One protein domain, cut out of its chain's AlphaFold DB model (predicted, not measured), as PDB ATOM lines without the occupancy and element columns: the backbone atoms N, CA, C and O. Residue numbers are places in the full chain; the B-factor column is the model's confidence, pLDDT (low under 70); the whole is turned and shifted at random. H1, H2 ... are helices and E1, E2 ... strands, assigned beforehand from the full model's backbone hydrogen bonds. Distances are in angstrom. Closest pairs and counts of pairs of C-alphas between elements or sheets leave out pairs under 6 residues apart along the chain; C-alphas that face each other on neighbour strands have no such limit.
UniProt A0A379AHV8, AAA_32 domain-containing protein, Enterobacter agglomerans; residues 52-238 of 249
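What this domain is: This is residues 52 to 238 of the 249 residues of the protein "AAA_32 domain-containing protein" of Enterobacter agglomerans (UniProt A0A379AHV8). A twisted sheet of four parallel strands, E1 E8 E7 E4, is the core of this elongated domain, with H2 and H3 over one face and H6 on the other; H1 makes one end of the long axis, and two hairpins, E2 with E3 and E5 with E6, make the far end. The short helices H4 and H5 lie between the sheet and the hairpins, H7 and H8 graze the sheet, and the long link of residues 197 to 221 runs out toward the hairpins and back. The printed part has 187 residues, with eight named helices and eight named strands in the order H1 H2 E1 H3 E2 E3 E4 H4 E5 E6 H5 E7 H6 H7 E8 H8. The class is mixed, helices and strands; the large sheet has the order E1 E8 E7 E4, and the two hairpins are antiparallel. The whole is compact, with a radius of gyration of the C-alphas of 17.3 A, and spans 57 by 36 by 29 A.

Where its parts are: The large sheet is made of E1, residues 77 to 80, E8, residues 222 to 226, E7, residues 172 to 176, and E4, residues 136 to 139; E7 is 13.5 A long and E8 13.4 A. C-alpha 172 stands at (36.762, -38.025, -43.807). The helices are H1, residues 52 to 57; H2, residues 59 to 70, 16.7 A long; H3, residues 86 to 97, 16.2 A; H4, residues 144 to 148; H5, residues 164 to 167; H6, residues 177 to 182; H7, residues 184 to 196, 18.4 A; and H8, residues 229 to 238, 15.3 A. The hairpin strands are E2, residues 110 to 114, E3, residues 117 to 121, E5, residues 150 to 154, and E6, residues 157 to 161. H1 begins at (32.861, -55.102, -57.040) and H8 ends at (44.961, -20.272, -53.136).

How they stand to each other: The sheet E1 E8 E7 E4 is strongly twisted, only just, its C-alphas lying up to 4.0 A off its best plane. N 78 and O 223 of E1 and E8 are 2.9 A apart, N 173 and O 222 of E7 and E8 2.8 A, and N 174 and O 137 of E7 and E4 2.8 A, within hydrogen-bond range. E7, H6 H7, E8 is a strand-helix-strand unit, two parallel neighbour strands with helices between, and its crossover is right-handed. H2, at a height of 9.7 A over the sheet, lies over E1 and E8, along the strands at 12 degrees to E1 on the local plane. H3 lies on the same face at a height of 8.7 A, over E7. H2 touches H3 with residues 62 to 66 alone, the closest C-alphas being those of Leu 65 and Ala 96, 6.0 A, at a steep tilt of 62 degrees, the same way. H6 is on the opposite face and touches H8, the closest C-alphas being those of Leu 177 and Gly 231, 6.5 A. H4 touches H5, the C-alphas of Leu 147 and Leu 164 being closest at 4.7 A. In the hairpin E2 and E3, N 112 and O 119 are 2.9 A apart; in the hairpin E5 and E6, N 152 and O 159 are 2.8 A apart. The closest C-alphas of E2 and E6 are those of Ile 113 and Ile 158, 7.8 A. In H1, H2, H3, H4, H6 and H7 every O i to N i+4 pair is within hydrogen-bond range; in H8 2 of 6 are, beside 2 of 7 O i to N i+3 pairs, and H5, with 4 residues, is too short for an O i to N i+4 pair, while its 1 O i to N i+3 pair is within range.

The domain as a whole: The two C-alphas farthest apart are those of Thr 56 and Lys 155, 58.2 A. The printed part has no cut. The links H3 to E2, E3 to E4 and H7 to E8 are long; residues 107 to 108 pair antiparallel with 131 to 132, and 198 to 199 with 217 to 218. The mean pLDDT of the printed part is 87.5, and residues 52 to 55, 102 and 229 to 238 are under 70.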
ATOM      1  N   ASP A  52      31.507 -55.087 -56.437       57.06
ATOM      2  CA  ASP A  52      32.861 -55.102 -57.040       57.06
ATOM      3  C   ASP A  52      32.972 -54.308 -58.361       57.06
ATOM      4  O   ASP A  52      34.070 -54.081 -58.895       57.06
ATOM      5  N   ALA A  53      31.847 -53.821 -58.894       63.41
ATOM      6  CA  ALA A  53      31.819 -53.099 -60.164       63.41
ATOM      7  C   ALA A  53      32.621 -51.788 -60.096       63.41
ATOM      8  O   ALA A  53      33.348 -51.451 -61.031       63.41
ATOM      9  N   LEU A  54      32.571 -51.066 -58.971       67.44
ATOM     10  CA  LEU A  54      33.286 -49.794 -58.831       67.44
ATOM     11  C   LEU A  54      34.811 -49.964 -58.841       67.44
ATOM     12  O   LEU A  54      35.508 -49.161 -59.467       67.44
ATOM     13  N   ALA A  55      35.336 -51.003 -58.188       66.94
ATOM     14  CA  ALA A  55      36.770 -51.282 -58.194       66.94
ATOM     15  C   ALA A  55      37.283 -51.581 -59.606       66.94
ATOM     16  O   ALA A  55      38.378 -51.155 -59.979       66.94
ATOM     17  N   THR A  56      36.439 -52.224 -60.412       70.69
ATOM     18  CA  THR A  56      36.712 -52.522 -61.818       70.69
ATOM     19  C   THR A  56      36.604 -51.278 -62.710       70.69
ATOM     20  O   THR A  56      37.456 -51.055 -63.570       70.69
ATOM     21  N   VAL A  57      35.584 -50.436 -62.507       75.44
ATOM     22  CA  VAL A  57      35.293 -49.278 -63.374       75.44
ATOM     23  C   VAL A  57      36.166 -48.060 -63.042       75.44
ATOM     24  O   VAL A  57      36.604 -47.352 -63.951       75.44
ATOM     25  N   GLN A  58      36.444 -47.791 -61.759       81.44
ATOM     26  CA  GLN A  58      37.227 -46.626 -61.314       81.44
ATOM     27  C   GLN A  58      38.286 -46.967 -60.246       81.44
ATOM     28  O   GLN A  58      38.290 -46.377 -59.160       81.44
ATOM     29  N   PRO A  59      39.285 -47.814 -60.560       84.25
ATOM     30  CA  PRO A  59      40.334 -48.189 -59.604       84.25
ATOM     31  C   PRO A  59      41.140 -46.984 -59.095       84.25
ATOM     32  O   PRO A  59      41.620 -46.966 -57.964       84.25
ATOM     33  N   ARG A  60      41.268 -45.927 -59.910       86.56
ATOM     34  CA  ARG A  60      41.980 -44.696 -59.526       86.56
ATOM     35  C   ARG A  60      41.309 -43.955 -58.373       86.56
ATOM     36  O   ARG A  60      42.023 -43.378 -57.560       86.56
ATOM     37  N   LEU A  61      39.976 -43.959 -58.309       87.62
ATOM     38  CA  LEU A  61      39.242 -43.306 -57.227       87.62
ATOM     39  C   LEU A  61      39.506 -44.031 -55.906       87.62
ATOM     40  O   LEU A  61      39.903 -43.395 -54.936       87.62
ATOM     41  N   LEU A  62      39.366 -45.359 -55.900       87.44
ATOM     42  CA  LEU A  62      39.626 -46.176 -54.713       87.44
ATOM     43  C   LEU A  62      41.076 -46.060 -54.246       87.44
ATOM     44  O   LEU A  62      41.316 -45.837 -53.064       87.44
ATOM     45  N   ASN A  63      42.041 -46.113 -55.169       87.88
ATOM     46  CA  ASN A  63      43.450 -45.921 -54.824       87.88
ATOM     47  C   ASN A  63      43.695 -44.536 -54.214       87.88
ATOM     48  O   ASN A  63      44.404 -44.417 -53.221       87.88
ATOM     49  N   ALA A  64      43.095 -43.480 -54.772       89.44
ATOM     50  CA  ALA A  64      43.237 -42.133 -54.230       89.44
ATOM     51  C   ALA A  64      42.618 -41.995 -52.828       89.44
ATOM     52  O   ALA A  64      43.218 -41.366 -51.957       89.44
ATOM     53  N   LEU A  65      41.462 -42.622 -52.588       90.25
ATOM     54  CA  LEU A  65      40.832 -42.687 -51.266       90.25
ATOM     55  C   LEU A  65      41.698 -43.473 -50.266       90.25
ATOM     56  O   LEU A  65      41.894 -43.017 -49.139       90.25
ATOM     57  N   ALA A  66      42.294 -44.589 -50.694       88.50
ATOM     58  CA  ALA A  66      43.224 -45.372 -49.881       88.50
ATOM     59  C   ALA A  66      44.473 -44.565 -49.515       88.50
ATOM     60  O   ALA A  66      44.899 -44.564 -48.359       88.50
ATOM     61  N   HIS A  67      45.045 -43.842 -50.479       89.56
ATOM     62  CA  HIS A  67      46.191 -42.971 -50.238       89.56
ATOM     63  C   HIS A  67      45.854 -41.845 -49.262       89.56
ATOM     64  O   HIS A  67      46.614 -41.631 -48.320       89.56
ATOM     65  N   LEU A  68      44.706 -41.180 -49.428       90.31
ATOM     66  CA  LEU A  68      44.245 -40.153 -48.493       90.31
ATOM     67  C   LEU A  68      44.081 -40.725 -47.080       90.31
ATOM     68  O   LEU A  68      44.464 -40.086 -46.101       90.31
ATOM     69  N   HIS A  69      43.552 -41.945 -46.959       87.44
ATOM     70  CA  HIS A  69      43.401 -42.600 -45.665       87.44
ATOM     71  C   HIS A  69      44.748 -42.871 -44.971       87.44
ATOM     72  O   HIS A  69      44.838 -42.721 -43.756       87.44
ATOM     73  N   HIS A  70      45.805 -43.205 -45.706       87.06
ATOM     74  CA  HIS A  70      47.129 -43.458 -45.121       87.06
ATOM     75  C   HIS A  70      48.020 -42.209 -45.055       87.06
ATOM     76  O   HIS A  70      49.133 -42.271 -44.530       87.06
ATOM     77  N   GLN A  71      47.561 -41.072 -45.581       86.25
ATOM     78  CA  GLN A  71      48.338 -39.841 -45.603       86.25
ATOM     79  C   GLN A  71      48.512 -39.283 -44.184       86.25
ATOM     80  O   GLN A  71      47.542 -38.944 -43.508       86.25
ATOM     81  N   THR A  72      49.769 -39.149 -43.757       79.50
ATOM     82  CA  THR A  72      50.157 -38.582 -42.452       79.50
ATOM     83  C   THR A  72      50.890 -37.246 -42.567       79.50
ATOM     84  O   THR A  72      51.114 -36.584 -41.558       79.50
ATOM     85  N   GLN A  73      51.266 -36.833 -43.783       81.44
ATOM     86  CA  GLN A  73      52.007 -35.597 -44.037       81.44
ATOM     87  C   GLN A  73      51.307 -34.698 -45.056       81.44
ATOM     88  O   GLN A  73      50.699 -35.167 -46.019       81.44
ATOM     89  N   GLY A  74      51.455 -33.386 -44.863       86.38
ATOM     90  CA  GLY A  74      50.858 -32.364 -45.718       86.38
ATOM     91  C   GLY A  74      49.359 -32.173 -45.480       86.38
ATOM     92  O   GLY A  74      48.773 -32.747 -44.569       86.38
ATOM     93  N   PHE A  75      48.742 -31.336 -46.314       89.06
ATOM     94  CA  PHE A  75      47.311 -31.056 -46.240       89.06
ATOM     95  C   PHE A  75      46.513 -32.251 -46.810       89.06
ATOM     96  O   PHE A  75      46.681 -32.558 -47.997       89.06
ATOM     97  N   PRO A  76      45.677 -32.943 -46.010       91.88
ATOM     98  CA  PRO A  76      44.982 -34.160 -46.423       91.88
ATOM     99  C   PRO A  76      43.763 -33.819 -47.288       91.88
ATOM    100  O   PRO A  76      42.627 -33.813 -46.815       91.88
ATOM    101  N   LEU A  77      44.005 -33.504 -48.560       93.12
ATOM    102  CA  LEU A  77      42.983 -33.098 -49.522       93.12
ATOM    103  C   LEU A  77      42.985 -33.989 -50.757       93.12
ATOM    104  O   LEU A  77      43.990 -34.092 -51.458       93.12
ATOM    105  N   LEU A  78      41.809 -34.508 -51.090       92.75
ATOM    106  CA  LEU A  78      41.533 -35.151 -52.365       92.75
ATOM    107  C   LEU A  78      40.485 -34.354 -53.138       92.75
ATOM    108  O   LEU A  78      39.444 -33.992 -52.602       92.75
ATOM    109  N   LEU A  79      40.739 -34.111 -54.420       91.56
ATOM    110  CA  LEU A  79      39.756 -33.524 -55.322       91.56
ATOM    111  C   LEU A  79      39.199 -34.606 -56.248       91.56
ATOM    112  O   LEU A  79      39.943 -35.207 -57.025       91.56
ATOM    113  N   VAL A  80      37.886 -34.811 -56.196       90.69
ATOM    114  CA  VAL A  80      37.162 -35.768 -57.028       90.69
ATOM    115  C   VAL A  80      36.334 -35.012 -58.061       90.69
ATOM    116  O   VAL A  80      35.543 -34.127 -57.742       90.69
ATOM    117  N   ARG A  81      36.520 -35.375 -59.331       88.81
ATOM    118  CA  ARG A  81      35.673 -34.894 -60.425       88.81
ATOM    119  C   ARG A  81      34.374 -35.687 -60.414       88.81
ATOM    120  O   ARG A  81      34.370 -36.851 -60.798       88.81
ATOM    121  N   SER A  82      33.289 -35.057 -59.995       86.12
ATOM    122  CA  SER A  82      31.952 -35.651 -59.994       86.12
ATOM    123  C   SER A  82      30.898 -34.565 -60.159       86.12
ATOM    124  O   SER A  82      31.197 -33.377 -60.020       86.12
ATOM    125  N   GLN A  83      29.654 -34.971 -60.420       84.81
ATOM    126  CA  GLN A  83      28.539 -34.055 -60.212       84.81
ATOM    127  C   GLN A  83      28.414 -33.749 -58.714       84.81
ATOM    128  O   GLN A  83      28.773 -34.566 -57.861       84.81
ATOM    129  N   GLU A  84      27.922 -32.556 -58.402       83.38
ATOM    130  CA  GLU A  84      27.815 -32.038 -57.035       83.38
ATOM    131  C   GLU A  84      26.391 -32.210 -56.502       83.38
ATOM    132  O   GLU A  84      25.749 -31.238 -56.110       83.38
ATOM    133  N   ASN A  85      25.882 -33.443 -56.555       87.50
ATOM    134  CA  ASN A  85      24.568 -33.806 -56.030       87.50
ATOM    135  C   ASN A  85      24.693 -34.884 -54.941       87.50
ATOM    136  O   ASN A  85      25.725 -35.553 -54.808       87.50
ATOM    137  N   ARG A  86      23.622 -35.066 -54.170       90.19
ATOM    138  CA  ARG A  86      23.570 -36.036 -53.072       90.19
ATOM    139  C   ARG A  86      23.888 -37.481 -53.476       90.19
ATOM    140  O   ARG A  86      24.553 -38.168 -52.702       90.19
ATOM    141  N   ASP A  87      23.449 -37.937 -54.644       88.88
ATOM    142  CA  ASP A  87      23.626 -39.333 -55.071       88.88
ATOM    143  C   ASP A  87      25.104 -39.650 -55.315       88.88
ATOM    144  O   ASP A  87      25.630 -40.626 -54.779       88.88
ATOM    145  N   TYR A  88      25.816 -38.772 -56.029       89.38
ATOM    146  CA  TYR A  88      27.255 -38.923 -56.250       89.38
ATOM    147  C   TYR A  88      28.051 -38.812 -54.947       89.38
ATOM    148  O   TYR A  88      28.998 -39.571 -54.750       89.38
ATOM    149  N   LEU A  89      27.675 -37.900 -54.043       91.12
ATOM    150  CA  LEU A  89      28.331 -37.788 -52.736       91.12
ATOM    151  C   LEU A  89      28.135 -39.058 -51.900       91.12
ATOM    152  O   LEU A  89      29.094 -39.555 -51.315       91.12
ATOM    153  N   THR A  90      26.921 -39.611 -51.897       92.19
ATOM    154  CA  THR A  90      26.605 -40.869 -51.202       92.19
ATOM    155  C   THR A  90      27.411 -42.024 -51.789       92.19
ATOM    156  O   THR A  90      28.016 -42.794 -51.049       92.19
ATOM    157  N   PHE A  91      27.495 -42.103 -53.116       89.38
ATOM    158  CA  PHE A  91      28.279 -43.122 -53.805       89.38
ATOM    159  C   PHE A  91      29.774 -43.045 -53.463       89.38
ATOM    160  O   PHE A  91      30.401 -44.059 -53.156       89.38
ATOM    161  N   ILE A  92      30.352 -41.838 -53.466       90.38
ATOM    162  CA  ILE A  92      31.758 -41.621 -53.097       90.38
ATOM    163  C   ILE A  92      31.988 -41.948 -51.619       90.38
ATOM    164  O   ILE A  92      33.010 -42.549 -51.290       90.38
ATOM    165  N   ALA A  93      31.049 -41.599 -50.737       91.94
ATOM    166  CA  ALA A  93      31.125 -41.952 -49.324       91.94
ATOM    167  C   ALA A  93      31.140 -43.476 -49.135       91.94
ATOM    168  O   ALA A  93      32.068 -43.998 -48.529       91.94
ATOM    169  N   GLN A  94      30.219 -44.208 -49.763       90.38
ATOM    170  CA  GLN A  94      30.207 -45.675 -49.723       90.38
ATOM    171  C   GLN A  94      31.483 -46.290 -50.320       90.38
ATOM    172  O   GLN A  94      31.961 -47.331 -49.871       90.38
ATOM    173  N   ALA A  95      32.039 -45.695 -51.375       88.12
ATOM    174  CA  ALA A  95      33.299 -46.147 -51.961       88.12
ATOM    175  C   ALA A  95      34.471 -45.975 -50.987       88.12
ATOM    176  O   ALA A  95      35.332 -46.845 -50.885       88.12
ATOM    177  N   ALA A  96      34.491 -44.857 -50.267       88.75
ATOM    178  CA  ALA A  96      35.511 -44.559 -49.280       88.75
ATOM    179  C   ALA A  96      35.354 -45.416 -48.013       88.75
ATOM    180  O   ALA A  96      36.362 -45.877 -47.487       88.75
ATOM    181  N   GLU A  97      34.125 -45.714 -47.580       89.56
ATOM    182  CA  GLU A  97      33.848 -46.623 -46.458       89.56
ATOM    183  C   GLU A  97      34.439 -48.013 -46.701       89.56
ATOM    184  O   GLU A  97      35.082 -48.556 -45.815       89.56
ATOM    185  N   ARG A  98      34.340 -48.549 -47.926       84.38
ATOM    186  CA  ARG A  98      34.940 -49.852 -48.290       84.38
ATOM    187  C   ARG A  98      36.459 -49.907 -48.116       84.38
ATOM    188  O   ARG A  98      37.025 -50.987 -47.981       84.38
ATOM    189  N   VAL A  99      37.124 -48.759 -48.200       81.88
ATOM    190  CA  VAL A  99      38.587 -48.643 -48.123       81.88
ATOM    191  C   VAL A  99      39.046 -48.332 -46.696       81.88
ATOM    192  O   VAL A  99      40.212 -48.543 -46.355       81.88
ATOM    193  N   MET A 100      38.148 -47.818 -45.859       80.44
ATOM    194  CA  MET A 100      38.437 -47.450 -44.481       80.44
ATOM    195  C   MET A 100      38.184 -48.646 -43.559       80.44
ATOM    196  O   MET A 100      37.160 -49.310 -43.652       80.44
ATOM    197  N   ALA A 101      39.125 -48.923 -42.657       70.00
ATOM    198  CA  ALA A 101      38.923 -49.917 -41.610       70.00
ATOM    199  C   ALA A 101      38.114 -49.320 -40.452       70.00
ATOM    200  O   ALA A 101      38.255 -48.133 -40.138       70.00
ATOM    201  N   ASP A 102      37.328 -50.161 -39.779       69.88
ATOM    202  CA  ASP A 102      36.666 -49.791 -38.533       69.88
ATOM    203  C   ASP A 102      37.723 -49.452 -37.478       69.88
ATOM    204  O   ASP A 102      38.495 -50.308 -37.038       69.88
ATOM    205  N   SER A 103      37.769 -48.183 -37.074       72.31
ATOM    206  CA  SER A 103      38.601 -47.739 -35.962       72.31
ATOM    207  C   SER A 103      37.739 -47.513 -34.731       72.31
ATOM    208  O   SER A 103      36.739 -46.802 -34.773       72.31
ATOM    209  N   THR A 104      38.161 -48.066 -33.596       80.12
ATOM    210  CA  THR A 104      37.529 -47.821 -32.290       80.12
ATOM    211  C   THR A 104      38.122 -46.607 -31.572       80.12
ATOM    212  O   THR A 104      37.779 -46.338 -30.421       80.12
ATOM    213  N   THR A 105      39.053 -45.891 -32.208       90.50
ATOM    214  CA  THR A 105      39.707 -44.718 -31.623       90.50
ATOM    215  C   THR A 105      38.728 -43.557 -31.518       90.50
ATOM    216  O   THR A 105      38.132 -43.156 -32.517       90.50
ATOM    217  N   LEU A 106      38.607 -42.987 -30.321       93.62
ATOM    218  CA  LEU A 106      37.816 -41.785 -30.099       93.62
ATOM    219  C   LEU A 106      38.657 -40.530 -30.355       93.62
ATOM    220  O   LEU A 106      39.810 -40.439 -29.933       93.62
ATOM    221  N   PHE A 107      38.051 -39.548 -31.011       94.06
ATOM    222  CA  PHE A 107      38.636 -38.251 -31.340       94.06
ATOM    223  C   PHE A 107      37.808 -37.115 -30.740       94.06
ATOM    224  O   PHE A 107      36.621 -37.277 -30.455       94.06
ATOM    225  N   GLY A 108      38.432 -35.946 -30.585       94.12
ATOM    226  CA  GLY A 108      37.799 -34.755 -30.022       94.12
ATOM    227  C   GLY A 108      37.920 -34.710 -28.503       94.12
ATOM    228  O   GLY A 108      39.033 -34.762 -27.981       94.12
ATOM    229  N   GLY A 109      36.794 -34.574 -27.803       94.06
ATOM    230  CA  GLY A 109      36.770 -34.493 -26.344       94.06
ATOM    231  C   GLY A 109      35.385 -34.216 -25.767       94.06
ATOM    232  O   GLY A 109      34.373 -34.290 -26.466       94.06
ATOM    233  N   ASP A 110      35.350 -33.907 -24.476       94.56
ATOM    234  CA  ASP A 110      34.131 -33.625 -23.721       94.56
ATOM    235  C   ASP A 110      34.241 -32.280 -22.992       94.56
ATOM    236  O   ASP A 110      35.145 -32.069 -22.181       94.56
ATOM    237  N   TYR A 111      33.330 -31.354 -23.296       94.56
ATOM    238  CA  TYR A 111      33.327 -30.018 -22.702       94.56
ATOM    239  C   TYR A 111      32.550 -30.001 -21.394       94.56
ATOM    240  O   TYR A 111      31.358 -30.304 -21.351       94.56
ATOM    241  N   HIS A 112      33.217 -29.585 -20.322       92.62
ATOM    242  CA  HIS A 112      32.616 -29.412 -19.004       92.62
ATOM    243  C   HIS A 112      32.506 -27.915 -18.724       92.62
ATOM    244  O   HIS A 112      33.517 -27.234 -18.541       92.62
ATOM    245  N   ILE A 113      31.270 -27.408 -18.743       91.06
ATOM    246  CA  ILE A 113      30.937 -25.989 -18.570       91.06
ATOM    247  C   ILE A 113      30.454 -25.777 -17.131       91.06
ATOM    248  O   ILE A 113      29.371 -26.231 -16.760       91.06
ATOM    249  N   MET A 114      31.254 -25.086 -16.320       87.12
ATOM    250  CA  MET A 114      30.932 -24.729 -14.937       87.12
ATOM    251  C   MET A 114      30.887 -23.208 -14.795       87.12
ATOM    252  O   MET A 114      31.915 -22.579 -14.548       87.12
ATOM    253  N   ALA A 115      29.689 -22.630 -14.944       80.62
ATOM    254  CA  ALA A 115      29.473 -21.181 -14.992       80.62
ATOM    255  C   ALA A 115      30.392 -20.514 -16.033       80.62
ATOM    256  O   ALA A 115      30.162 -20.687 -17.229       80.62
ATOM    257  N   ASP A 116      31.451 -19.846 -15.578       81.88
ATOM    258  CA  ASP A 116      32.367 -19.080 -16.425       81.88
ATOM    259  C   ASP A 116      33.618 -19.867 -16.845       81.88
ATOM    260  O   ASP A 116      34.438 -19.373 -17.620       81.88
ATOM    261  N   ASN A 117      33.794 -21.091 -16.337       88.19
ATOM    262  CA  ASN A 117      34.950 -21.922 -16.653       88.19
ATOM    263  C   ASN A 117      34.558 -23.075 -17.581       88.19
ATOM    264  O   ASN A 117      33.711 -23.906 -17.235       88.19
ATOM    265  N   VAL A 118      35.202 -23.147 -18.746       92.81
ATOM    266  CA  VAL A 118      35.019 -24.230 -19.716       92.81
ATOM    267  C   VAL A 118      36.301 -25.038 -19.792       92.81
ATOM    268  O   VAL A 118      37.360 -24.524 -20.145       92.81
ATOM    269  N   THR A 119      36.201 -26.325 -19.480       93.94
ATOM    270  CA  THR A 119      37.328 -27.260 -19.571       93.94
ATOM    271  C   THR A 119      37.046 -28.323 -20.622       93.94
ATOM    272  O   THR A 119      35.892 -28.684 -20.850       93.94
ATOM    273  N   LEU A 120      38.099 -28.796 -21.286       95.81
ATOM    274  CA  LEU A 120      38.021 -29.874 -22.264       95.81
ATOM    275  C   LEU A 120      38.694 -31.114 -21.681       95.81
ATOM    276  O   LEU A 120      39.888 -31.095 -21.381       95.81
ATOM    277  N   GLN A 121      37.917 -32.179 -21.524       95.25
ATOM    278  CA  GLN A 121      38.402 -33.492 -21.121       95.25
ATOM    279  C   GLN A 121      38.642 -34.378 -22.351       95.25
ATOM    280  O   GLN A 121      37.999 -34.178 -23.386       95.25
ATOM    281  N   PRO A 122      39.564 -35.353 -22.267       93.88
ATOM    282  CA  PRO A 122      39.790 -36.297 -23.352       93.88
ATOM    283  C   PRO A 122      38.523 -37.119 -23.658       93.88
ATOM    284  O   PRO A 122      37.689 -37.343 -22.773       93.88
ATOM    285  N   PRO A 123      38.367 -37.584 -24.907       93.25
ATOM    286  CA  PRO A 123      37.167 -38.284 -25.333       93.25
ATOM    287  C   PRO A 123      37.078 -39.642 -24.629       93.25
ATOM    288  O   PRO A 123      37.959 -40.486 -24.771       93.25
ATOM    289  N   THR A 124      36.013 -39.833 -23.850       90.81
ATOM    290  CA  THR A 124      35.801 -41.052 -23.047       90.81
ATOM    291  C   THR A 124      34.560 -41.827 -23.490       90.81
ATOM    292  O   THR A 124      34.544 -43.052 -23.420       90.81
ATOM    293  N   ASP A 125      33.530 -41.127 -23.976       91.38
ATOM    294  CA  ASP A 125      32.237 -41.707 -24.339       91.38
ATOM    295  C   ASP A 125      31.816 -41.258 -25.753       91.38
ATOM    296  O   ASP A 125      31.726 -40.050 -25.999       91.38
ATOM    297  N   PRO A 126      31.536 -42.194 -26.685       88.31
ATOM    298  CA  PRO A 126      31.093 -41.876 -28.043       88.31
ATOM    299  C   PRO A 126      29.733 -41.168 -28.117       88.31
ATOM    300  O   PRO A 126      29.415 -40.597 -29.156       88.31
ATOM    301  N   GLN A 127      28.921 -41.184 -27.055       89.81
ATOM    302  CA  GLN A 127      27.638 -40.468 -27.026       89.81
ATOM    303  C   GLN A 127      27.794 -38.970 -26.728       89.81
ATOM    304  O   GLN A 127      26.818 -38.214 -26.783       89.81
ATOM    305  N   ARG A 128      29.009 -38.508 -26.402       93.44
ATOM    306  CA  ARG A 128      29.258 -37.089 -26.132       93.44
ATOM    307  C   ARG A 128      29.251 -36.272 -27.431       93.44
ATOM    308  O   ARG A 128      29.836 -36.703 -28.420       93.44
ATOM    309  N   PRO A 129      28.690 -35.044 -27.435       92.69
ATOM    310  CA  PRO A 129      28.490 -34.268 -28.668       92.69
ATOM    311  C   PRO A 129      29.765 -33.936 -29.461       92.69
ATOM    312  O   PRO A 129      29.694 -33.716 -30.668       92.69
ATOM    313  N   PHE A 130      30.913 -33.861 -28.782       95.38
ATOM    314  CA  PHE A 130      32.217 -33.499 -29.358       95.38
ATOM    315  C   PHE A 130      33.195 -34.674 -29.411       95.38
ATOM    316  O   PHE A 130      34.384 -34.478 -29.674       95.38
ATOM    317  N   THR A 131      32.700 -35.887 -29.164       95.00
ATOM    318  CA  THR A 131      33.456 -37.124 -29.330       95.00
ATOM    319  C   THR A 131      33.004 -37.816 -30.612       95.00
ATOM    320  O   THR A 131      31.808 -37.943 -30.862       95.00
ATOM    321  N   SER A 132      33.956 -38.248 -31.437       93.44
ATOM    322  CA  SER A 132      33.673 -38.979 -32.677       93.44
ATOM    323  C   SER A 132      34.564 -40.210 -32.822       93.44
ATOM    324  O   SER A 132      35.684 -40.237 -32.319       93.44
ATOM    325  N   GLN A 133      34.064 -41.224 -33.526       92.00
ATOM    326  CA  GLN A 133      34.811 -42.411 -33.963       92.00
ATOM    327  C   GLN A 133      35.339 -42.259 -35.404       92.00
ATOM    328  O   GLN A 133      35.816 -43.216 -36.007       92.00
ATOM    329  N   GLY A 134      35.247 -41.054 -35.977       89.50
ATOM    330  CA  GLY A 134      35.566 -40.794 -37.373       89.50
ATOM    331  C   GLY A 134      34.412 -41.153 -38.306       89.50
ATOM    332  O   GLY A 134      33.295 -40.646 -38.172       89.50
ATOM    333  N   GLY A 135      34.705 -41.991 -39.300       91.44
ATOM    334  CA  GLY A 135      33.778 -42.321 -40.383       91.44
ATOM    335  C   GLY A 135      33.744 -41.267 -41.488       91.44
ATOM    336  O   GLY A 135      34.649 -40.433 -41.607       91.44
ATOM    337  N   ILE A 136      32.713 -41.328 -42.330       93.38
ATOM    338  CA  ILE A 136      32.575 -40.457 -43.497       93.38
ATOM    339  C   ILE A 136      31.317 -39.622 -43.366       93.38
ATOM    340  O   ILE A 136      30.216 -40.136 -43.206       93.38
ATOM    341  N   HIS A 137      31.493 -38.309 -43.454       95.12
ATOM    342  CA  HIS A 137      30.402 -37.353 -43.343       95.12
ATOM    343  C   HIS A 137      30.428 -36.445 -44.555       95.12
ATOM    344  O   HIS A 137      31.498 -36.022 -44.993       95.12
ATOM    345  N   PHE A 138      29.259 -36.132 -45.103       95.38
ATOM    346  CA  PHE A 138      29.177 -35.345 -46.324       95.38
ATOM    347  C   PHE A 138      28.064 -34.307 -46.296       95.38
ATOM    348  O   PHE A 138      27.061 -34.464 -45.600       95.38
ATOM    349  N   ALA A 139      28.243 -33.248 -47.084       94.50
ATOM    350  CA  ALA A 139      27.218 -32.239 -47.313       94.50
ATOM    351  C   ALA A 139      27.320 -31.652 -48.729       94.50
ATOM    352  O   ALA A 139      28.395 -31.256 -49.183       94.50
ATOM    353  N   GLU A 140      26.178 -31.574 -49.417       92.00
ATOM    354  CA  GLU A 140      26.067 -30.901 -50.720       92.00
ATOM    355  C   GLU A 140      26.078 -29.373 -50.571       92.00
ATOM    356  O   GLU A 140      26.679 -28.660 -51.369       92.00
ATOM    357  N   TRP A 141      25.427 -28.868 -49.531       92.44
ATOM    358  CA  TRP A 141      25.418 -27.461 -49.163       92.44
ATOM    359  C   TRP A 141      25.603 -27.369 -47.657       92.44
ATOM    360  O   TRP A 141      24.990 -28.139 -46.914       92.44
ATOM    361  N   ILE A 142      26.465 -26.461 -47.213       94.88
ATOM    362  CA  ILE A 142      26.782 -26.300 -45.798       94.88
ATOM    363  C   ILE A 142      27.022 -24.825 -45.480       94.88
ATOM    364  O   ILE A 142      27.663 -24.093 -46.239       94.88
ATOM    365  N   GLU A 143      26.503 -24.395 -44.338       94.12
ATOM    366  CA  GLU A 143      26.738 -23.062 -43.785       94.12
ATOM    367  C   GLU A 143      27.806 -23.083 -42.689       94.12
ATOM    368  O   GLU A 143      28.197 -24.136 -42.182       94.12
ATOM    369  N   MET A 144      28.261 -21.894 -42.292       92.38
ATOM    370  CA  MET A 144      29.321 -21.722 -41.299       92.38
ATOM    371  C   MET A 144      29.027 -22.459 -39.984       92.38
ATOM    372  O   MET A 144      29.851 -23.237 -39.508       92.38
ATOM    373  N   GLU A 145      27.836 -22.257 -39.419       93.12
ATOM    374  CA  GLU A 145      27.438 -22.872 -38.147       93.12
ATOM    375  C   GLU A 145      27.194 -24.374 -38.283       93.12
ATOM    376  O   GLU A 145      27.485 -25.143 -37.372       93.12
ATOM    377  N   GLN A 146      26.702 -24.816 -39.439       95.19
ATOM    378  CA  GLN A 146      26.486 -26.236 -39.698       95.19
ATOM    379  C   GLN A 146      27.816 -26.981 -39.838       95.19
ATOM    380  O   GLN A 146      27.921 -28.126 -39.402       95.19
ATOM    381  N   LEU A 147      28.840 -26.346 -40.416       96.00
ATOM    382  CA  LEU A 147      30.163 -26.940 -40.568       96.00
ATOM    383  C   LEU A 147      30.955 -26.908 -39.258       96.00
ATOM    384  O   LEU A 147      31.433 -27.952 -38.819       96.00
ATOM    385  N   PHE A 148      31.090 -25.732 -38.642       95.62
ATOM    386  CA  PHE A 148      31.976 -25.511 -37.491       95.62
ATOM    387  C   PHE A 148      31.276 -25.601 -36.137       95.62
ATOM    388  O   PHE A 148      31.947 -25.595 -35.113       95.62
ATOM    389  N   GLY A 149      29.949 -25.699 -36.109       94.31
ATOM    390  CA  GLY A 149      29.177 -25.555 -34.883       94.31
ATOM    391  C   GLY A 149      28.989 -24.093 -34.502       94.31
ATOM    392  O   GLY A 149      29.506 -23.177 -35.149       94.31
ATOM    393  N   CYS A 150      28.244 -23.865 -33.428       92.38
ATOM    394  CA  CYS A 150      28.052 -22.529 -32.885       92.38
ATOM    395  C   CYS A 150      28.014 -22.537 -31.359       92.38
ATOM    396  O   CYS A 150      27.788 -23.561 -30.712       92.38
ATOM    397  N   VAL A 151      28.271 -21.361 -30.791       91.62
ATOM    398  CA  VAL A 151      28.156 -21.107 -29.360       91.62
ATOM    399  C   VAL A 151      26.869 -20.330 -29.140       91.62
ATOM    400  O   VAL A 151      26.748 -19.187 -29.578       91.62
ATOM    401  N   ARG A 152      25.895 -20.944 -28.470       89.25
ATOM    402  CA  ARG A 152      24.632 -20.298 -28.111       89.25
ATOM    403  C   ARG A 152      24.733 -19.713 -26.714       89.25
ATOM    404  O   ARG A 152      25.136 -20.402 -25.782       89.25
ATOM    405  N   GLN A 153      24.332 -18.455 -26.569       86.19
ATOM    406  CA  GLN A 153      24.302 -17.764 -25.284       86.19
ATOM    407  C   GLN A 153      22.865 -17.385 -24.920       86.19
ATOM    408  O   GLN A 153      22.171 -16.725 -25.694       86.19
ATOM    409  N   TYR A 154      22.423 -17.773 -23.725       84.50
ATOM    410  CA  TYR A 154      21.116 -17.398 -23.190       84.50
ATOM    411  C   TYR A 154      21.198 -17.157 -21.683       84.50
ATOM    412  O   TYR A 154      21.535 -18.075 -20.940       84.50
ATOM    413  N   LYS A 155      20.850 -15.941 -21.232       80.19
ATOM    414  CA  LYS A 155      20.804 -15.548 -19.805       80.19
ATOM    415  C   LYS A 155      22.042 -16.028 -19.026       80.19
ATOM    416  O   LYS A 155      21.919 -16.810 -18.087       80.19
ATOM    417  N   ASP A 156      23.217 -15.620 -19.506       78.00
ATOM    418  CA  ASP A 156      24.546 -15.937 -18.949       78.00
ATOM    419  C   ASP A 156      24.937 -17.420 -18.945       78.00
ATOM    420  O   ASP A 156      25.934 -17.814 -18.350       78.00
ATOM    421  N   ARG A 157      24.188 -18.263 -19.660       83.81
ATOM    422  CA  ARG A 157      24.569 -19.651 -19.928       83.81
ATOM    423  C   ARG A 157      25.045 -19.800 -21.353       83.81
ATOM    424  O   ARG A 157      24.493 -19.189 -22.270       83.81
ATOM    425  N   ILE A 158      26.040 -20.658 -21.520       88.31
ATOM    426  CA  ILE A 158      26.643 -20.971 -22.806       88.31
ATOM    427  C   ILE A 158      26.376 -22.432 -23.125       88.31
ATOM    428  O   ILE A 158      26.520 -23.304 -22.269       88.31
ATOM    429  N   GLN A 159      25.993 -22.686 -24.366       90.75
ATOM    430  CA  GLN A 159      25.791 -24.016 -24.909       90.75
ATOM    431  C   GLN A 159      26.589 -24.142 -26.203       90.75
ATOM    432  O   GLN A 159      26.481 -23.305 -27.096       90.75
ATOM    433  N   LEU A 160      27.392 -25.197 -26.296       92.88
ATOM    434  CA  LEU A 160      28.165 -25.509 -27.491       92.88
ATOM    435  C   LEU A 160      27.379 -26.490 -28.350       92.88
ATOM    436  O   LEU A 160      26.926 -27.524 -27.856       92.88
ATOM    437  N   GLU A 161      27.243 -26.185 -29.635       94.62
ATOM    438  CA  GLU A 161      26.596 -27.073 -30.595       94.62
ATOM    439  C   GLU A 161      27.611 -27.622 -31.597       94.62
ATOM    440  O   GLU A 161      28.359 -26.847 -32.200       94.62
ATOM    441  N   PRO A 162      27.668 -28.951 -31.798       95.75
ATOM    442  CA  PRO A 162      28.629 -29.540 -32.709       95.75
ATOM    443  C   PRO A 162      28.205 -29.360 -34.171       95.75
ATOM    444  O   PRO A 162      27.110 -29.765 -34.568       95.75
ATOM    445  N   GLY A 163      29.113 -28.833 -34.993       96.31
ATOM    446  CA  GLY A 163      29.009 -28.886 -36.449       96.31
ATOM    447  C   GLY A 163      29.464 -30.214 -37.055       96.31
ATOM    448  O   GLY A 163      29.924 -31.132 -36.370       96.31
ATOM    449  N   LEU A 164      29.365 -30.292 -38.380       96.56
ATOM    450  CA  LEU A 164      29.753 -31.445 -39.187       96.56
ATOM    451  C   LEU A 164      31.239 -31.792 -39.028       96.56
ATOM    452  O   LEU A 164      31.585 -32.969 -39.003       96.56
ATOM    453  N   ILE A 165      32.106 -30.789 -38.846       96.50
ATOM    454  CA  ILE A 165      33.548 -30.993 -38.652       96.50
ATOM    455  C   ILE A 165      33.854 -31.785 -37.374       96.50
ATOM    456  O   ILE A 165      34.764 -32.608 -37.359       96.50
ATOM    457  N   HIS A 166      33.067 -31.581 -36.314       96.06
ATOM    458  CA  HIS A 166      33.241 -32.289 -35.046       96.06
ATOM    459  C   HIS A 166      32.801 -33.747 -35.161       96.06
ATOM    460  O   HIS A 166      33.459 -34.635 -34.629       96.06
ATOM    461  N   ARG A 167      31.724 -34.001 -35.915       94.88
ATOM    462  CA  ARG A 167      31.236 -35.360 -36.194       94.88
ATOM    463  C   ARG A 167      32.190 -36.123 -37.110       94.88
ATOM    464  O   ARG A 167      32.416 -37.302 -36.890       94.88
ATOM    465  N   ALA A 168      32.803 -35.438 -38.072       95.06
ATOM    466  CA  ALA A 168      33.793 -36.007 -38.983       95.06
ATOM    467  C   ALA A 168      35.207 -36.139 -38.387       95.06
ATOM    468  O   ALA A 168      36.123 -36.589 -39.078       95.06
ATOM    469  N   ASN A 169      35.411 -35.729 -37.132       95.38
ATOM    470  CA  ASN A 169      36.718 -35.767 -36.488       95.38
ATOM    471  C   ASN A 169      37.221 -37.211 -36.342       95.38
ATOM    472  O   ASN A 169      36.500 -38.078 -35.859       95.38
ATOM    473  N   GLY A 170      38.455 -37.461 -36.764       92.25
ATOM    474  CA  GLY A 170      39.051 -38.787 -36.909       92.25
ATOM    475  C   GLY A 170      38.827 -39.458 -38.260       92.25
ATOM    476  O   GLY A 170      39.352 -40.545 -38.498       92.25
ATOM    477  N   GLY A 171      38.037 -38.842 -39.140       93.25
ATOM    478  CA  GLY A 171      37.552 -39.458 -40.366       93.25
ATOM    479  C   GLY A 171      37.732 -38.584 -41.601       93.25
ATOM    480  O   GLY A 171      38.715 -37.846 -41.743       93.25
ATOM    481  N   THR A 172      36.768 -38.703 -42.511       94.69
ATOM    482  CA  THR A 172      36.762 -38.025 -43.807       94.69
ATOM    483  C   THR A 172      35.529 -37.140 -43.938       94.69
ATOM    484  O   THR A 172      34.397 -37.586 -43.751       94.69
ATOM    485  N   LEU A 173      35.746 -35.883 -44.311       96.00
ATOM    486  CA  LEU A 173      34.705 -34.926 -44.643       96.00
ATOM    487  C   LEU A 173      34.637 -34.745 -46.159       96.00
ATOM    488  O   LEU A 173      35.632 -34.390 -46.789       96.00
ATOM    489  N   LEU A 174      33.460 -34.956 -46.734       95.62
ATOM    490  CA  LEU A 174      33.204 -34.837 -48.164       95.62
ATOM    491  C   LEU A 174      32.303 -33.625 -48.438       95.62
ATOM    492  O   LEU A 174      31.152 -33.585 -48.004       95.62
ATOM    493  N   LEU A 175      32.806 -32.631 -49.167       94.75
ATOM    494  CA  LEU A 175      32.064 -31.398 -49.450       94.75
ATOM    495  C   LEU A 175      31.966 -31.119 -50.949       94.75
ATOM    496  O   LEU A 175      32.898 -31.368 -51.715       94.75
ATOM    497  N   SER A 176      30.851 -30.516 -51.351       92.56
ATOM    498  CA  SER A 176      30.720 -29.874 -52.659       92.56
ATOM    499  C   SER A 176      31.647 -28.659 -52.762       92.56
ATOM    500  O   SER A 176      31.701 -27.791 -51.884       92.56
ATOM    501  N   LEU A 177      32.354 -28.573 -53.882       90.88
ATOM    502  CA  LEU A 177      33.249 -27.475 -54.200       90.88
ATOM    503  C   LEU A 177      32.486 -26.171 -54.427       90.88
ATOM    504  O   LEU A 177      32.924 -25.116 -53.965       90.88
ATOM    505  N   ARG A 178      31.316 -26.239 -55.064       89.75
ATOM    506  CA  ARG A 178      30.376 -25.124 -55.216       89.75
ATOM    507  C   ARG A 178      30.033 -24.507 -53.864       89.75
ATOM    508  O   ARG A 178      30.125 -23.286 -53.739       89.75
ATOM    509  N   SER A 179      29.727 -25.314 -52.841       88.56
ATOM    510  CA  SER A 179      29.440 -24.799 -51.490       88.56
ATOM    511  C   SER A 179      30.602 -23.950 -50.957       88.56
ATOM    512  O   SER A 179      30.391 -22.829 -50.498       88.56
ATOM    513  N   LEU A 180      31.843 -24.421 -51.102       89.94
ATOM    514  CA  LEU A 180      33.034 -23.673 -50.677       89.94
ATOM    515  C   LEU A 180      33.291 -22.419 -51.519       89.94
ATOM    516  O   LEU A 180      33.725 -21.390 -51.002       89.94
ATOM    517  N   MET A 181      33.034 -22.485 -52.824       87.69
ATOM    518  CA  MET A 181      33.256 -21.363 -53.736       87.69
ATOM    519  C   MET A 181      32.272 -20.219 -53.522       87.69
ATOM    520  O   MET A 181      32.654 -19.059 -53.684       87.69
ATOM    521  N   THR A 182      31.026 -20.530 -53.158       89.31
ATOM    522  CA  THR A 182      30.038 -19.500 -52.804       89.31
ATOM    523  C   THR A 182      30.411 -18.757 -51.521       89.31
ATOM    524  O   THR A 182      30.059 -17.590 -51.371       89.31
ATOM    525  N   GLN A 183      31.172 -19.397 -50.628       92.06
ATOM    526  CA  GLN A 183      31.546 -18.862 -49.320       92.06
ATOM    527  C   GLN A 183      33.069 -18.982 -49.081       92.06
ATOM    528  O   GLN A 183      33.513 -19.844 -48.321       92.06
ATOM    529  N   PRO A 184      33.910 -18.099 -49.663       90.12
ATOM    530  CA  PRO A 184      35.371 -18.203 -49.548       90.12
ATOM    531  C   PRO A 184      35.905 -18.184 -48.106       90.12
ATOM    532  O   PRO A 184      36.941 -18.783 -47.818       90.12
ATOM    533  N   ILE A 185      35.191 -17.515 -47.193       91.62
ATOM    534  CA  ILE A 185      35.551 -17.448 -45.770       91.62
ATOM    535  C   ILE A 185      35.456 -18.821 -45.091       91.62
ATOM    536  O   ILE A 185      36.277 -19.148 -44.234       91.62
ATOM    537  N   LEU A 186      34.495 -19.644 -45.516       93.06
ATOM    538  CA  LEU A 186      34.279 -20.987 -44.993       93.06
ATOM    539  C   LEU A 186      35.465 -21.886 -45.373       93.06
ATOM    540  O   LEU A 186      36.007 -22.576 -44.511       93.06
ATOM    541  N   TRP A 187      35.950 -21.790 -46.618       93.56
ATOM    542  CA  TRP A 187      37.177 -22.471 -47.051       93.56
ATOM    543  C   TRP A 187      38.409 -22.028 -46.257       93.56
ATOM    544  O   TRP A 187      39.169 -22.874 -45.790       93.56
ATOM    545  N   LEU A 188      38.604 -20.717 -46.077       93.19
ATOM    546  CA  LEU A 188      39.762 -20.190 -45.350       93.19
ATOM    547  C   LEU A 188      39.814 -20.722 -43.913       93.19
ATOM    548  O   LEU A 188      40.870 -21.161 -43.457       93.19
ATOM    549  N   ARG A 189      38.672 -20.725 -43.215       94.31
ATOM    550  CA  ARG A 189      38.594 -21.257 -41.852       94.31
ATOM    551  C   ARG A 189      38.760 -22.773 -41.814       94.31
ATOM    552  O   ARG A 189      39.496 -23.257 -40.961       94.31
ATOM    553  N   LEU A 190      38.153 -23.510 -42.746       95.25
ATOM    554  CA  LEU A 190      38.300 -24.968 -42.818       95.25
ATOM    555  C   LEU A 190      39.767 -25.355 -43.015       95.25
ATOM    556  O   LEU A 190      40.294 -26.188 -42.282       95.25
ATOM    557  N   LYS A 191      40.431 -24.693 -43.965       94.19
ATOM    558  CA  LYS A 191      41.855 -24.876 -44.229       94.19
ATOM    559  C   LYS A 191      42.687 -24.586 -42.977       94.19
ATOM    560  O   LYS A 191      43.480 -25.439 -42.594       94.19
ATOM    561  N   LYS A 192      42.451 -23.448 -42.308       94.56
ATOM    562  CA  LYS A 192      43.136 -23.086 -41.054       94.56
ATOM    563  C   LYS A 192      42.969 -24.180 -39.990       94.56
ATOM    564  O   LYS A 192      43.964 -24.603 -39.415       94.56
ATOM    565  N   CYS A 193      41.750 -24.670 -39.759       95.31
ATOM    566  CA  CYS A 193      41.488 -25.713 -38.760       95.31
ATOM    567  C   CYS A 193      42.219 -27.027 -39.068       95.31
ATOM    568  O   CYS A 193      42.792 -27.632 -38.164       95.31
ATOM    569  N   ILE A 194      42.230 -27.459 -40.334       94.81
ATOM    570  CA  ILE A 194      42.918 -28.691 -40.752       94.81
ATOM    571  C   ILE A 194      44.443 -28.527 -40.655       94.81
ATOM    572  O   ILE A 194      45.119 -29.434 -40.182       94.81
ATOM    573  N   GLU A 195      44.992 -27.378 -41.061       93.44
ATOM    574  CA  GLU A 195      46.435 -27.100 -40.974       93.44
ATOM    575  C   GLU A 195      46.928 -26.994 -39.526       93.44
ATOM    576  O   GLU A 195      48.039 -27.420 -39.220       93.44
ATOM    577  N   GLN A 196      46.110 -26.431 -38.635       94.69
ATOM    578  CA  GLN A 196      46.442 -26.282 -37.218       94.69
ATOM    579  C   GLN A 196      46.184 -27.549 -36.393       94.69
ATOM    580  O   GLN A 196      46.788 -27.715 -35.336       94.69
ATOM    581  N   GLY A 197      45.287 -28.426 -36.848       94.81
ATOM    582  CA  GLY A 197      44.889 -29.625 -36.111       94.81
ATOM    583  C   GLY A 197      43.987 -29.339 -34.906       94.81
ATOM    584  O   GLY A 197      43.933 -30.144 -33.977       94.81
ATOM    585  N   TYR A 198      43.288 -28.201 -34.884       95.69
ATOM    586  CA  TYR A 198      42.272 -27.899 -33.874       95.69
ATOM    587  C   TYR A 198      41.199 -26.930 -34.385       95.69
ATOM    588  O   TYR A 198      41.400 -26.176 -35.340       95.69
ATOM    589  N   VAL A 199      40.037 -26.940 -33.729       95.38
ATOM    590  CA  VAL A 199      38.930 -26.012 -33.981       95.38
ATOM    591  C   VAL A 199      38.846 -24.996 -32.850       95.38
ATOM    592  O   VAL A 199      38.654 -25.351 -31.688       95.38
ATOM    593  N   GLU A 200      38.970 -23.718 -33.204       93.19
ATOM    594  CA  GLU A 200      38.741 -22.596 -32.294       93.19
ATOM    595  C   GLU A 200      37.268 -22.182 -32.311       93.19
ATOM    596  O   GLU A 200      36.655 -21.998 -33.376       93.19
ATOM    597  N   TRP A 201      36.720 -21.967 -31.116       91.56
ATOM    598  CA  TRP A 201      35.404 -21.373 -30.946       91.56
ATOM    599  C   TRP A 201      35.476 -19.866 -31.141       91.56
ATOM    600  O   TRP A 201      36.312 -19.178 -30.562       91.56
ATOM    601  N   THR A 202      34.568 -19.353 -31.959       85.88
ATOM    602  CA  THR A 202      34.456 -17.926 -32.260       85.88
ATOM    603  C   THR A 202      33.046 -17.464 -31.945       85.88
ATOM    604  O   THR A 202      32.095 -18.221 -32.145       85.88
ATOM    605  N   SER A 203      32.900 -16.213 -31.513       81.19
ATOM    606  CA  SER A 203      31.575 -15.598 -31.430       81.19
ATOM    607  C   SER A 203      30.944 -15.471 -32.821       81.19
ATOM    608  O   SER A 203      31.656 -15.345 -33.818       81.19
ATOM    609  N   GLN A 204      29.612 -15.506 -32.879       73.31
ATOM    610  CA  GLN A 204      28.841 -15.201 -34.090       73.31
ATOM    611  C   GLN A 204      28.912 -13.707 -34.447       73.31
ATOM    612  O   GLN A 204      28.841 -13.353 -35.620       73.31
ATOM    613  N   ASP A 205      29.057 -12.839 -33.442       77.69
ATOM    614  CA  ASP A 205      29.154 -11.388 -33.607       77.69
ATOM    615  C   ASP A 205      30.541 -10.925 -33.151       77.69
ATOM    616  O   ASP A 205      30.877 -10.997 -31.970       77.69
ATOM    617  N   GLU A 206      31.352 -10.420 -34.084       74.50
ATOM    618  CA  GLU A 206      32.697  -9.899 -33.796       74.50
ATOM    619  C   GLU A 206      32.676  -8.768 -32.757       74.50
ATOM    620  O   GLU A 206      33.651  -8.568 -32.031       74.50
ATOM    621  N   ARG A 207      31.558  -8.038 -32.643       80.12
ATOM    622  CA  ARG A 207      31.397  -6.951 -31.664       80.12
ATOM    623  C   ARG A 207      31.085  -7.457 -30.261       80.12
ATOM    624  O   ARG A 207      31.132  -6.679 -29.310       80.12
ATOM    625  N   ARG A 208      30.734  -8.736 -30.129       80.12
ATOM    626  CA  ARG A 208      30.369  -9.382 -28.868       80.12
ATOM    627  C   ARG A 208      31.282 -10.586 -28.673       80.12
ATOM    628  O   ARG A 208      30.899 -11.694 -29.049       80.12
ATOM    629  N   PRO A 209      32.498 -10.395 -28.132       79.94
ATOM    630  CA  PRO A 209      33.373 -11.519 -27.838       79.94
ATOM    631  C   PRO A 209      32.683 -12.490 -26.877       79.94
ATOM    632  O   PRO A 209      31.786 -12.115 -26.120       79.94
ATOM    633  N   LEU A 210      33.114 -13.750 -26.921       81.88
ATOM    634  CA  LEU A 210      32.614 -14.765 -26.007       81.88
ATOM    635  C   LEU A 210      32.900 -14.326 -24.561       81.88
ATOM    636  O   LEU A 210      34.022 -13.901 -24.275       81.88
ATOM    637  N   PRO A 211      31.923 -14.428 -23.647       81.81
ATOM    638  CA  PRO A 211      32.112 -14.007 -22.257       81.81
ATOM    639  C   PRO A 211      33.088 -14.919 -21.497       81.81
ATOM    640  O   PRO A 211      33.606 -14.523 -20.459       81.81
ATOM    641  N   VAL A 212      33.358 -16.120 -22.025       85.50
ATOM    642  CA  VAL A 212      34.287 -17.102 -21.455       85.50
ATOM    643  C   VAL A 212      35.281 -17.578 -22.512       85.50
ATOM    644  O   VAL A 212      34.970 -17.621 -23.706       85.50
ATOM    645  N   SER A 213      36.464 -17.992 -22.062       88.25
ATOM    646  CA  SER A 213      37.443 -18.664 -22.916       88.25
ATOM    647  C   SER A 213      37.079 -20.141 -23.060       88.25
ATOM    648  O   SER A 213      36.942 -20.841 -22.057       88.25
ATOM    649  N   ILE A 214      36.918 -20.620 -24.295       93.00
ATOM    650  CA  ILE A 214      36.620 -22.028 -24.583       93.00
ATOM    651  C   ILE A 214      37.885 -22.692 -25.146       93.00
ATOM    652  O   ILE A 214      38.403 -22.218 -26.161       93.00
ATOM    653  N   PRO A 215      38.374 -23.795 -24.548       94.50
ATOM    654  CA  PRO A 215      39.522 -24.523 -25.074       94.50
ATOM    655  C   PRO A 215      39.284 -25.020 -26.511       94.50
ATOM    656  O   PRO A 215      38.189 -25.515 -26.805       94.50
ATOM    657  N   PRO A 216      40.281 -24.930 -27.409       95.56
ATOM    658  CA  PRO A 216      40.147 -25.429 -28.774       95.56
ATOM    659  C   PRO A 216      40.015 -26.957 -28.789       95.56
ATOM    660  O   PRO A 216      40.648 -27.649 -27.990       95.56
ATOM    661  N   LEU A 217      39.203 -27.490 -29.704       96.50
ATOM    662  CA  LEU A 217      39.001 -28.934 -29.846       96.50
ATOM    663  C   LEU A 217      40.077 -29.530 -30.769       96.50
ATOM    664  O   LEU A 217      40.159 -29.082 -31.914       96.50
ATOM    665  N   PRO A 218      40.854 -30.547 -30.354       96.31
ATOM    666  CA  PRO A 218      41.766 -31.257 -31.248       96.31
ATOM    667  C   PRO A 218      41.033 -31.844 -32.458       96.31
ATOM    668  O   PRO A 218      39.979 -32.471 -32.313       96.31
ATOM    669  N   LEU A 219      41.600 -31.659 -33.647       95.44
ATOM    670  CA  LEU A 219      41.011 -32.049 -34.921       95.44
ATOM    671  C   LEU A 219      41.990 -32.894 -35.735       95.44
ATOM    672  O   LEU A 219      43.115 -32.482 -36.006       95.44
ATOM    673  N   ASN A 220      41.516 -34.042 -36.199       94.38
ATOM    674  CA  ASN A 220      42.181 -34.858 -37.203       94.38
ATOM    675  C   ASN A 220      41.168 -35.160 -38.305       94.38
ATOM    676  O   ASN A 220      40.208 -35.880 -38.067       94.38
ATOM    677  N   LEU A 221      41.319 -34.570 -39.486       94.19
ATOM    678  CA  LEU A 221      40.286 -34.653 -40.514       94.19
ATOM    679  C   LEU A 221      40.898 -34.693 -41.906       94.19
ATOM    680  O   LEU A 221      41.749 -33.873 -42.248       94.19
ATOM    681  N   LYS A 222      40.421 -35.638 -42.716       94.94
ATOM    682  CA  LYS A 222      40.734 -35.744 -44.143       94.94
ATOM    683  C   LYS A 222      39.623 -35.091 -44.944       94.94
ATOM    684  O   LYS A 222      38.451 -35.249 -44.618       94.94
ATOM    685  N   LEU A 223      39.978 -34.367 -45.995       95.31
ATOM    686  CA  LEU A 223      39.027 -33.617 -46.801       95.31
ATOM    687  C   LEU A 223      38.953 -34.185 -48.216       95.31
ATOM    688  O   LEU A 223      39.965 -34.330 -48.900       95.31
ATOM    689  N   VAL A 224      37.737 -34.438 -48.681       94.88
ATOM    690  CA  VAL A 224      37.447 -34.775 -50.073       94.88
ATOM    691  C   VAL A 224      36.528 -33.699 -50.641       94.88
ATOM    692  O   VAL A 224      35.484 -33.394 -50.069       94.88
ATOM    693  N   LEU A 225      36.916 -33.101 -51.763       93.75
ATOM    694  CA  LEU A 225      36.135 -32.076 -52.449       93.75
ATOM    695  C   LEU A 225      35.624 -32.599 -53.782       93.75
ATOM    696  O   LEU A 225      36.413 -33.031 -54.623       93.75
ATOM    697  N   CYS A 226      34.316 -32.502 -53.984       92.19
ATOM    698  CA  CYS A 226      33.637 -32.911 -55.206       92.19
ATOM    699  C   CYS A 226      33.282 -31.700 -56.057       92.19
ATOM    700  O   CYS A 226      32.609 -30.793 -55.574       92.19
ATOM    701  N   GLY A 227      33.692 -31.691 -57.323       87.19
ATOM    702  CA  GLY A 227      33.238 -30.671 -58.263       87.19
ATOM    703  C   GLY A 227      33.923 -30.704 -59.618       87.19
ATOM    704  O   GLY A 227      34.826 -31.508 -59.872       87.19
ATOM    705  N   ASP A 228      33.482 -29.811 -60.501       77.94
ATOM    706  CA  ASP A 228      34.007 -29.729 -61.860       77.94
ATOM    707  C   ASP A 228      35.272 -28.849 -61.968       77.94
ATOM    708  O   ASP A 228      35.680 -28.106 -61.067       77.94
ATOM    709  N   ARG A 229      35.933 -28.973 -63.117       59.97
ATOM    710  CA  ARG A 229      37.242 -28.446 -63.499       59.97
ATOM    711  C   ARG A 229      37.443 -26.961 -63.207       59.97
ATOM    712  O   ARG A 229      38.557 -26.575 -62.852       59.97
ATOM    713  N   GLU A 230      36.401 -26.147 -63.349       60.78
ATOM    714  CA  GLU A 230      36.485 -24.696 -63.156       60.78
ATOM    715  C   GLU A 230      36.615 -24.298 -61.682       60.78
ATOM    716  O   GLU A 230      37.326 -23.344 -61.352       60.78
ATOM    717  N   GLY A 231      36.003 -25.062 -60.775       57.69
ATOM    718  CA  GLY A 231      36.113 -24.793 -59.345       57.69
ATOM    719  C   GLY A 231      37.458 -25.214 -58.760       57.69
ATOM    720  O   GLY A 231      38.043 -24.509 -57.933       57.69
ATOM    721  N   ALA A 232      37.996 -26.337 -59.243       57.66
ATOM    722  CA  ALA A 232      39.208 -26.953 -58.705       57.66
ATOM    723  C   ALA A 232      40.456 -26.061 -58.848       57.66
ATOM    724  O   ALA A 232      41.331 -26.041 -57.977       57.66
ATOM    725  N   GLY A 233      40.539 -25.285 -59.933       56.72
ATOM    726  CA  GLY A 233      41.656 -24.365 -60.175       56.72
ATOM    727  C   GLY A 233      41.718 -23.202 -59.175       56.72
ATOM    728  O   GLY A 233      42.801 -22.727 -58.837       56.72
ATOM    729  N   ARG A 234      40.568 -22.763 -58.648       58.50
ATOM    730  CA  ARG A 234      40.484 -21.585 -57.767       58.50
ATOM    731  C   ARG A 234      40.919 -21.893 -56.335       58.50
ATOM    732  O   ARG A 234      41.599 -21.073 -55.721       58.50
ATOM    733  N   ILE A 235      40.594 -23.082 -55.829       58.88
ATOM    734  CA  ILE A 235      41.031 -23.531 -54.496       58.88
ATOM    735  C   ILE A 235      42.510 -23.948 -54.473       58.88
ATOM    736  O   ILE A 235      43.222 -23.635 -53.520       58.88
ATOM    737  N   SER A 236      43.011 -24.574 -55.544       57.22
ATOM    738  CA  SER A 236      44.421 -24.985 -55.646       57.22
ATOM    739  C   SER A 236      45.364 -23.789 -55.827       57.22
ATOM    740  O   SER A 236      46.424 -23.735 -55.196       57.22
ATOM    741  N   GLY A 237      44.953 -22.766 -56.588       50.59
ATOM    742  CA  GLY A 237      45.694 -21.505 -56.720       50.59
ATOM    743  C   GLY A 237      45.851 -20.733 -55.400       50.59
ATOM    744  O   GLY A 237      46.876 -20.083 -55.188       50.59
ATOM    745  N   ALA A 238      44.888 -20.857 -54.479       49.53
ATOM    746  CA  ALA A 238      44.961 -20.272 -53.136       49.53
ATOM    747  C   ALA A 238      45.870 -21.066 -52.169       49.53
ATOM    748  O   ALA A 238      46.368 -20.509 -51.193       49.53
TER     749      ALA A 238